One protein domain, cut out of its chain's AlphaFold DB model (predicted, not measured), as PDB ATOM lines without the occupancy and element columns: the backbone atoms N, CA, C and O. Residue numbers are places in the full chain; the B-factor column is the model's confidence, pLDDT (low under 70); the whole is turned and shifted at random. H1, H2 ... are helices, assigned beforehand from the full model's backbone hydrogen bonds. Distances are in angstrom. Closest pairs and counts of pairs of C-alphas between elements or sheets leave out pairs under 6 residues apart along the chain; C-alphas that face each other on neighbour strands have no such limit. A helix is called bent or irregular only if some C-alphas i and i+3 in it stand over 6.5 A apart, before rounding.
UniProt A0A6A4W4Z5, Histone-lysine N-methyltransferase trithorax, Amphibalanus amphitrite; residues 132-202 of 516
ATOM      1  N   PHE A 132     109.085 123.654 114.530       93.81
ATOM      2  CA  PHE A 132     110.117 123.919 115.539       93.81
ATOM      3  C   PHE A 132     111.198 122.838 115.493       93.81
ATOM      4  O   PHE A 132     110.889 121.662 115.655       93.81
ATOM      5  N   THR A 133     112.462 123.203 115.296       92.69
ATOM      6  CA  THR A 133     113.580 122.246 115.243       92.69
ATOM      7  C   THR A 133     114.256 122.068 116.601       92.69
ATOM      8  O   THR A 133     114.545 123.035 117.307       92.69
ATOM      9  N   CYS A 134     114.545 120.820 116.967       89.06
ATOM     10  CA  CYS A 134     115.356 120.505 118.135       89.06
ATOM     11  C   CYS A 134     116.820 120.883 117.896       89.06
ATOM     12  O   CYS A 134     117.450 120.394 116.964       89.06
ATOM     13  N   VAL A 135     117.392 121.717 118.764       84.00
ATOM     14  CA  VAL A 135     118.774 122.211 118.609       84.00
ATOM     15  C   VAL A 135     119.835 121.127 118.866       84.00
ATOM     16  O   VAL A 135     120.998 121.327 118.538       84.00
ATOM     17  N   LEU A 136     119.451 119.992 119.466       83.75
ATOM     18  CA  LEU A 136     120.368 118.917 119.867       83.75
ATOM     19  C   LEU A 136     120.454 117.761 118.856       83.75
ATOM     20  O   LEU A 136     121.472 117.075 118.814       83.75
ATOM     21  N   CYS A 137     119.408 117.530 118.056       91.19
ATOM     22  CA  CYS A 137     119.370 116.454 117.052       91.19
ATOM     23  C   CYS A 137     118.656 116.827 115.739       91.19
ATOM     24  O   CYS A 137     118.431 115.966 114.896       91.19
ATOM     25  N   HIS A 138     118.268 118.093 115.566       91.50
ATOM     26  CA  HIS A 138     117.558 118.634 114.398       91.50
ATOM     27  C   HIS A 138     116.177 118.025 114.090       91.50
ATOM     28  O   HIS A 138     115.564 118.396 113.088       91.50
ATOM     29  N   ALA A 139     115.627 117.184 114.974       94.25
ATOM     30  CA  ALA A 139     114.262 116.673 114.859       94.25
ATOM     31  C   ALA A 139     113.239 117.817 114.729       94.25
ATOM     32  O   ALA A 139     113.255 118.778 115.502       94.25
ATOM     33  N   VAL A 140     112.344 117.709 113.746       95.31
ATOM     34  CA  VAL A 140     111.311 118.712 113.466       95.31
ATOM     35  C   VAL A 140     110.044 118.366 114.243       95.31
ATOM     36  O   VAL A 140     109.424 117.334 114.010       95.31
ATOM     37  N   CYS A 141     109.634 119.248 115.149       95.00
ATOM     38  CA  CYS A 141     108.438 119.106 115.967       95.00
ATOM     39  C   CYS A 141     107.310 120.033 115.463       95.00
ATOM     40  O   CYS A 141     107.572 121.196 115.135       95.00
ATOM     41  N   PRO A 142     106.044 119.571 115.446       94.44
ATOM     42  CA  PRO A 142     104.906 120.361 114.962       94.44
ATOM     43  C   PRO A 142     104.473 121.483 115.923       94.44
ATOM     44  O   PRO A 142     103.684 122.343 115.550       94.44
ATOM     45  N   SER A 143     104.959 121.490 117.168       94.25
ATOM     46  CA  SER A 143     104.640 122.520 118.163       94.25
ATOM     47  C   SER A 143     105.737 122.655 119.222       94.25
ATOM     48  O   SER A 143     106.549 121.747 119.417       94.25
ATOM     49  N   VAL A 144     105.729 123.762 119.974       84.69
ATOM     50  CA  VAL A 144     106.627 123.969 121.130       84.69
ATOM     51  C   VAL A 144     106.399 122.914 122.222       84.69
ATOM     52  O   VAL A 144     107.347 122.507 122.890       84.69
ATOM     53  N   ALA A 145     105.160 122.442 122.400       87.69
ATOM     54  CA  ALA A 145     104.847 121.375 123.349       87.69
ATOM     55  C   ALA A 145     105.478 120.042 122.913       87.69
ATOM     56  O   ALA A 145     106.146 119.394 123.719       87.69
ATOM     57  N   ALA A 146     105.360 119.692 121.628       90.50
ATOM     58  CA  ALA A 146     106.023 118.524 121.054       90.50
ATOM     59  C   ALA A 146     107.557 118.636 121.141       90.50
ATOM     60  O   ALA A 146     108.210 117.656 121.480       90.50
ATOM     61  N   LEU A 147     108.131 119.830 120.936       89.56
ATOM     62  CA  LEU A 147     109.571 120.062 121.105       89.56
ATOM     63  C   LEU A 147     110.040 119.844 122.555       89.56
ATOM     64  O   LEU A 147     111.104 119.269 122.772       89.56
ATOM     65  N   ARG A 148     109.252 120.259 123.554       82.75
ATOM     66  CA  ARG A 148     109.558 120.007 124.976       82.75
ATOM     67  C   ARG A 148     109.458 118.524 125.332       82.75
ATOM     68  O   ARG A 148     110.357 118.009 125.988       82.75
ATOM     69  N   LEU A 149     108.406 117.843 124.873       88.56
ATOM     70  CA  LEU A 149     108.227 116.396 125.049       88.56
ATOM     71  C   LEU A 149     109.352 115.600 124.381       88.56
ATOM     72  O   LEU A 149     109.903 114.697 124.997       88.56
ATOM     73  N   HIS A 150     109.748 115.980 123.166       91.75
ATOM     74  CA  HIS A 150     110.901 115.415 122.475       91.75
ATOM     75  C   HIS A 150     112.208 115.672 123.244       91.75
ATOM     76  O   HIS A 150     112.975 114.740 123.464       91.75
ATOM     77  N   GLY A 151     112.448 116.903 123.710       84.19
ATOM     78  CA  GLY A 151     113.625 117.239 124.517       84.19
ATOM     79  C   GLY A 151     113.704 116.444 125.826       84.19
ATOM     80  O   GLY A 151     114.788 116.033 126.226       84.19
ATOM     81  N   ALA A 152     112.565 116.158 126.460       80.25
ATOM     82  CA  ALA A 152     112.502 115.230 127.582       80.25
ATOM     83  C   ALA A 152     112.784 113.785 127.123       80.25
ATOM     84  O   ALA A 152     113.787 113.203 127.516       80.25
ATOM     85  N   ALA A 153     111.967 113.208 126.242       86.81
ATOM     86  CA  ALA A 153     112.068 111.794 125.872       86.81
ATOM     87  C   ALA A 153     113.422 111.411 125.238       86.81
ATOM     88  O   ALA A 153     114.016 110.406 125.616       86.81
ATOM     89  N   ALA A 154     113.935 112.220 124.307       87.69
ATOM     90  CA  ALA A 154     115.164 111.927 123.569       87.69
ATOM     91  C   ALA A 154     116.440 112.447 124.254       87.69
ATOM     92  O   ALA A 154     117.539 111.989 123.924       87.69
ATOM     93  N   HIS A 155     116.336 113.425 125.167       82.50
ATOM     94  CA  HIS A 155     117.503 114.104 125.749       82.50
ATOM     95  C   HIS A 155     117.482 114.243 127.285       82.50
ATOM     96  O   HIS A 155     118.406 114.852 127.824       82.50
ATOM     97  N   CYS A 156     116.537 113.629 128.018       64.25
ATOM     98  CA  CYS A 156     116.473 113.670 129.495       64.25
ATOM     99  C   CYS A 156     117.803 113.321 130.181       64.25
ATOM    100  O   CYS A 156     118.166 113.955 131.166       64.25
ATOM    101  N   ALA A 157     118.570 112.373 129.631       65.00
ATOM    102  CA  ALA A 157     119.882 111.979 130.155       65.00
ATOM    103  C   ALA A 157     120.983 113.062 130.029       65.00
ATOM    104  O   ALA A 157     122.102 112.850 130.491       65.00
ATOM    105  N   ARG A 158     120.705 114.201 129.378       68.19
ATOM    106  CA  ARG A 158     121.660 115.298 129.126       68.19
ATOM    107  C   ARG A 158     121.188 116.673 129.612       68.19
ATOM    108  O   ARG A 158     121.908 117.647 129.411       68.19
ATOM    109  N   LEU A 159     120.014 116.780 130.239       79.69
ATOM    110  CA  LEU A 159     119.522 118.059 130.757       79.69
ATOM    111  C   LEU A 159     120.196 118.403 132.093       79.69
ATOM    112  O   LEU A 159     120.079 117.674 133.077       79.69
ATOM    113  N   SER A 160     120.865 119.552 132.143       87.00
ATOM    114  CA  SER A 160     121.477 120.078 133.364       87.00
ATOM    115  C   SER A 160     120.393 120.675 134.265       87.00
ATOM    116  O   SER A 160     119.860 121.744 133.971       87.00
ATOM    117  N   VAL A 161     120.051 120.005 135.368       86.81
ATOM    118  CA  VAL A 161     119.037 120.483 136.327       86.81
ATOM    119  C   VAL A 161     119.675 121.328 137.428       86.81
ATOM    120  O   VAL A 161     120.643 120.918 138.072       86.81
ATOM    121  N   CYS A 162     119.104 122.503 137.701       89.19
ATOM    122  CA  CYS A 162     119.507 123.322 138.837       89.19
ATOM    123  C   CYS A 162     119.088 122.659 140.151       89.19
ATOM    124  O   CYS A 162     117.908 122.640 140.497       89.19
ATOM    125  N   ARG A 163     120.067 122.190 140.933       83.81
ATOM    126  CA  ARG A 163     119.832 121.529 142.231       83.81
ATOM    127  C   ARG A 163     119.095 122.389 143.270       83.81
ATOM    128  O   ARG A 163     118.628 121.834 144.254       83.81
ATOM    129  N   ARG A 164     119.009 123.714 143.081       82.75
ATOM    130  CA  ARG A 164     118.319 124.634 144.005       82.75
ATOM    131  C   ARG A 164     116.855 124.905 143.645       82.75
ATOM    132  O   ARG A 164     116.029 124.974 144.541       82.75
ATOM    133  N   CYS A 165     116.528 125.072 142.361       86.75
ATOM    134  CA  CYS A 165     115.172 125.442 141.914       86.75
ATOM    135  C   CYS A 165     114.471 124.384 141.043       86.75
ATOM    136  O   CYS A 165     113.348 124.612 140.606       86.75
ATOM    137  N   GLY A 166     115.121 123.257 140.737       84.25
ATOM    138  CA  GLY A 166     114.550 122.169 139.934       84.25
ATOM    139  C   GLY A 166     114.394 122.461 138.435       84.25
ATOM    140  O   GLY A 166     114.010 121.567 137.685       84.25
ATOM    141  N   LEU A 167     114.709 123.675 137.968       82.69
ATOM    142  CA  LEU A 167     114.631 124.028 136.548       82.69
ATOM    143  C   LEU A 167     115.687 123.275 135.727       82.69
ATOM    144  O   LEU A 167     116.861 123.225 136.103       82.69
ATOM    145  N   SER A 168     115.268 122.715 134.594       85.31
ATOM    146  CA  SER A 168     116.122 122.015 133.633       85.31
ATOM    147  C   SER A 168     116.609 122.943 132.516       85.31
ATOM    148  O   SER A 168     115.860 123.768 131.991       85.31
ATOM    149  N   TYR A 169     117.879 122.786 132.139       83.88
ATOM    150  CA  TYR A 169     118.551 123.555 131.091       83.88
ATOM    151  C   TYR A 169     119.073 122.627 129.994       83.88
ATOM    152  O   TYR A 169     119.491 121.501 130.272       83.88
ATOM    153  N   LEU A 170     119.062 123.102 128.743       80.00
ATOM    154  CA  LEU A 170     119.540 122.332 127.588       80.00
ATOM    155  C   LEU A 170     121.064 122.173 127.607       80.00
ATOM    156  O   LEU A 170     121.594 121.227 127.028       80.00
ATOM    157  N   THR A 171     121.773 123.093 128.266       82.31
ATOM    158  CA  THR A 171     123.230 123.055 128.409       82.31
ATOM    159  C   THR A 171     123.682 123.411 129.824       82.31
ATOM    160  O   THR A 171     123.088 124.258 130.496       82.31
ATOM    161  N   GLN A 172     124.820 122.851 130.248       83.31
ATOM    162  CA  GLN A 172     125.465 123.224 131.511       83.31
ATOM    163  C   GLN A 172     125.764 124.731 131.581       83.31
ATOM    164  O   GLN A 172     125.568 125.346 132.619       83.31
ATOM    165  N   ARG A 173     126.129 125.363 130.457       80.81
ATOM    166  CA  ARG A 173     126.424 126.805 130.384       80.81
ATOM    167  C   ARG A 173     125.196 127.691 130.625       80.81
ATOM    168  O   ARG A 173     125.349 128.829 131.061       80.81
ATOM    169  N   GLU A 174     123.994 127.213 130.310       81.69
ATOM    170  CA  GLU A 174     122.744 127.901 130.658       81.69
ATOM    171  C   GLU A 174     122.410 127.728 132.138       81.69
ATOM    172  O   GLU A 174     122.015 128.707 132.768       81.69
ATOM    173  N   LEU A 175     122.652 126.539 132.704       91.38
ATOM    174  CA  LEU A 175     122.559 126.310 134.146       91.38
ATOM    175  C   LEU A 175     123.544 127.208 134.919       91.38
ATOM    176  O   LEU A 175     123.135 127.916 135.832       91.38
ATOM    177  N   ASP A 176     124.812 127.268 134.508       83.12
ATOM    178  CA  ASP A 176     125.842 128.116 135.130       83.12
ATOM    179  C   ASP A 176     125.525 129.622 135.001       83.12
ATOM    180  O   ASP A 176     126.010 130.449 135.774       83.12
ATOM    181  N   ARG A 177     124.711 129.999 134.004       85.25
ATOM    182  CA  ARG A 177     124.208 131.366 133.794       85.25
ATOM    183  C   ARG A 177     122.870 131.635 134.471       85.25
ATOM    184  O   ARG A 177     122.443 132.790 134.448       85.25
ATOM    185  N   HIS A 178     122.195 130.633 135.025       86.00
ATOM    186  CA  HIS A 178     120.917 130.810 135.697       86.00
ATOM    187  C   HIS A 178     121.143 131.327 137.126       86.00
ATOM    188  O   HIS A 178     121.562 130.556 137.989       86.00
ATOM    189  N   PRO A 179     120.824 132.603 137.430       83.25
ATOM    190  CA  PRO A 179     120.748 133.027 138.815       83.25
ATOM    191  C   PRO A 179     119.495 132.384 139.410       83.25
ATOM    192  O   PRO A 179     118.375 132.720 139.005       83.25
ATOM    193  N   CYS A 180     119.689 131.464 140.354       86.50
ATOM    194  CA  CYS A 180     118.593 130.844 141.092       86.50
ATOM    195  C   CYS A 180     117.679 131.929 141.690       86.50
ATOM    196  O   CYS A 180     118.160 133.003 142.054       86.50
ATOM    197  N   GLU A 181     116.371 131.685 141.811       77.69
ATOM    198  CA  GLU A 181     115.463 132.671 142.421       77.69
ATOM    199  C   GLU A 181     115.874 133.040 143.851       77.69
ATOM    200  O   GLU A 181     115.798 134.205 144.230       77.69
ATOM    201  N   GLU A 182     116.407 132.075 144.598       77.62
ATOM    202  CA  GLU A 182     117.031 132.288 145.904       77.62
ATOM    203  C   GLU A 182     118.214 133.269 145.818       77.62
ATOM    204  O   GLU A 182     118.267 134.248 146.556       77.62
ATOM    205  N   GLU A 183     119.116 133.089 144.850       84.62
ATOM    206  CA  GLU A 183     120.257 133.988 144.637       84.62
ATOM    207  C   GLU A 183     119.810 135.378 144.141       84.62
ATOM    208  O   GLU A 183     120.406 136.402 144.483       84.62
ATOM    209  N   ARG A 184     118.728 135.453 143.351       83.38
ATOM    210  CA  ARG A 184     118.092 136.726 142.973       83.38
ATOM    211  C   ARG A 184     117.512 137.439 144.189       83.38
ATOM    212  O   ARG A 184     117.717 138.647 144.304       83.38
ATOM    213  N   ARG A 185     116.834 136.712 145.082       84.38
ATOM    214  CA  ARG A 185     116.285 137.229 146.340       84.38
ATOM    215  C   ARG A 185     117.404 137.741 147.243       84.38
ATOM    216  O   ARG A 185     117.367 138.901 147.630       84.38
ATOM    217  N   GLU A 186     118.455 136.957 147.450       91.88
ATOM    218  CA  GLU A 186     119.630 137.324 148.253       91.88
ATOM    219  C   GLU A 186     120.386 138.540 147.663       91.88
ATOM    220  O   GLU A 186     120.818 139.446 148.378       91.88
ATOM    221  N   ARG A 187     120.507 138.639 146.327       86.62
ATOM    222  CA  ARG A 187     121.038 139.840 145.640       86.62
ATOM    223  C   ARG A 187     120.108 141.058 145.752       86.62
ATOM    224  O   ARG A 187     120.595 142.188 145.679       86.62
ATOM    225  N   GLN A 188     118.796 140.861 145.874       90.25
ATOM    226  CA  GLN A 188     117.817 141.934 146.068       90.25
ATOM    227  C   GLN A 188     117.806 142.425 147.523       90.25
ATOM    228  O   GLN A 188     117.695 143.628 147.751       90.25
ATOM    229  N   GLU A 189     117.979 141.518 148.479       96.38
ATOM    230  CA  GLU A 189     118.097 141.778 149.914       96.38
ATOM    231  C   GLU A 189     119.370 142.573 150.222       96.38
ATOM    232  O   GLU A 189     119.265 143.715 150.660       96.38
ATOM    233  N   ARG A 190     120.545 142.102 149.771       96.69
ATOM    234  CA  ARG A 190     121.807 142.871 149.844       96.69
ATOM    235  C   ARG A 190     121.730 144.261 149.205       96.69
ATOM    236  O   ARG A 190     122.404 145.194 149.632       96.69
ATOM    237  N   ARG A 191     120.911 144.436 148.161       94.81
ATOM    238  CA  ARG A 191     120.666 145.756 147.551       94.81
ATOM    239  C   ARG A 191     119.812 146.674 148.424       94.81
ATOM    240  O   ARG A 191     120.008 147.883 148.340       94.81
ATOM    241  N   ARG A 192     118.883 146.129 149.214       96.75
ATOM    242  CA  ARG A 192     118.090 146.885 150.195       96.75
ATOM    243  C   ARG A 192     118.947 147.271 151.395       96.75
ATOM    244  O   ARG A 192     118.966 148.447 151.732       96.75
ATOM    245  N   GLU A 193     119.725 146.338 151.940       97.81
ATOM    246  CA  GLU A 193     120.657 146.589 153.051       97.81
ATOM    247  C   GLU A 193     121.634 147.733 152.729       97.81
ATOM    248  O   GLU A 193     121.751 148.684 153.495       97.81
ATOM    249  N   LEU A 194     122.265 147.710 151.547       97.44
ATOM    250  CA  LEU A 194     123.165 148.782 151.091       97.44
ATOM    251  C   LEU A 194     122.457 150.130 150.852       97.44
ATOM    252  O   LEU A 194     123.092 151.185 150.896       97.44
ATOM    253  N   GLU A 195     121.158 150.128 150.546       96.75
ATOM    254  CA  GLU A 195     120.366 151.354 150.399       96.75
ATOM    255  C   GLU A 195     119.961 151.926 151.765       96.75
ATOM    256  O   GLU A 195     120.072 153.137 151.971       96.75
ATOM    257  N   GLU A 196     119.595 151.064 152.713       98.06
ATOM    258  CA  GLU A 196     119.302 151.422 154.101       98.06
ATOM    259  C   GLU A 196     120.555 151.918 154.841       98.06
ATOM    260  O   GLU A 196     120.514 152.960 155.497       98.06
ATOM    261  N   GLU A 197     121.707 151.262 154.661       98.00
ATOM    262  CA  GLU A 197     122.998 151.730 155.177       98.00
ATOM    263  C   GLU A 197     123.352 153.111 154.605       98.00
ATOM    264  O   GLU A 197     123.740 154.019 155.347       98.00
ATOM    265  N   ARG A 198     123.154 153.317 153.295       97.25
ATOM    266  CA  ARG A 198     123.365 154.623 152.656       97.25
ATOM    267  C   ARG A 198     122.457 155.697 153.258       97.25
ATOM    268  O   ARG A 198     122.932 156.806 153.504       97.25
ATOM    269  N   GLU A 199     121.186 155.389 153.512       96.81
ATOM    270  CA  GLU A 199     120.259 156.324 154.157       96.81
ATOM    271  C   GLU A 199     120.649 156.597 155.620       96.81
ATOM    272  O   GLU A 199     120.617 157.747 156.060       96.81
ATOM    273  N   ARG A 200     121.095 155.582 156.367       97.50
ATOM    274  CA  ARG A 200     121.596 155.725 157.743       97.50
ATOM    275  C   ARG A 200     122.823 156.641 157.805       97.50
ATOM    276  O   ARG A 200     122.867 157.539 158.645       97.50
ATOM    277  N   LEU A 201     123.771 156.481 156.878       96.44
ATOM    278  CA  LEU A 201     124.936 157.363 156.728       96.44
ATOM    279  C   LEU A 201     124.555 158.782 156.273       96.44
ATOM    280  O   LEU A 201     125.215 159.750 156.648       96.44
ATOM    281  N   GLU A 202     123.500 158.939 155.469       94.50
ATOM    282  CA  GLU A 202     122.979 160.253 155.079       94.50
ATOM    283  C   GLU A 202     122.279 160.959 156.253       94.50
ATOM    284  O   GLU A 202     122.492 162.153 156.454       94.50
TER     285      GLU A 202
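Overview. This is residues 132 to 202 of the 516 residues of the protein "Histone-lysine N-methyltransferase trithorax" of Amphibalanus amphitrite (UniProt A0A6A4W4Z5). Three helices are strung out one after another without packing on each other: H1 stands crosswise at one end with the looped residues 132 to 143, a loop and the short H2 make the middle, and the long H3 leads away along the length. Residues 188 to 202 of H3 stick out as a bare arm from the body, which spans 40 by 20 by 15 A without them. The printed part has 71 residues with three named helices, in the order H1, H2, H3, and no named strand; its class is all helix. It is extended, with a radius of gyration of the C-alphas of 19.0 A, and spans 60 by 22 by 16 A.

Along the chain. Start at C-alpha 132, at (110.117, 123.919, 115.539), where residues 132 to 133 pair antiparallel with residues 140 to 141. Find C-alpha 144 at (106.627, 123.969, 121.130); from there H1 runs through residues 144 to 158, 19.1 A long. It is irregular: C-alphas 154 and 157 are 8.1 A apart. In the next loop, residues 160 to 161 pair antiparallel with residues 168 to 169. H2 follows at residues 172 to 176, and H3 at residues 181 to 202, 31.3 A long, ending at C-alpha 202, at (122.979, 160.253, 155.079).

Arrangement. H1 and H2 are apart, H2 and H3 are apart, and so are H1 and H3. In H2 and H3 every O i to N i+4 pair is within hydrogen-bond range; in H1, 9 of 11 are.

Size, cuts and confidence. The outline is a rod; its two farthest C-alphas, those of Val 140 and Glu 202, are 59.9 A apart. The link from H1 to H2 is long, with 13 residues, and that from H2 to H3 is tight, with 4. The printed part has no cut. Its mean pLDDT is 87.6, and residues 156 to 158 are under 70.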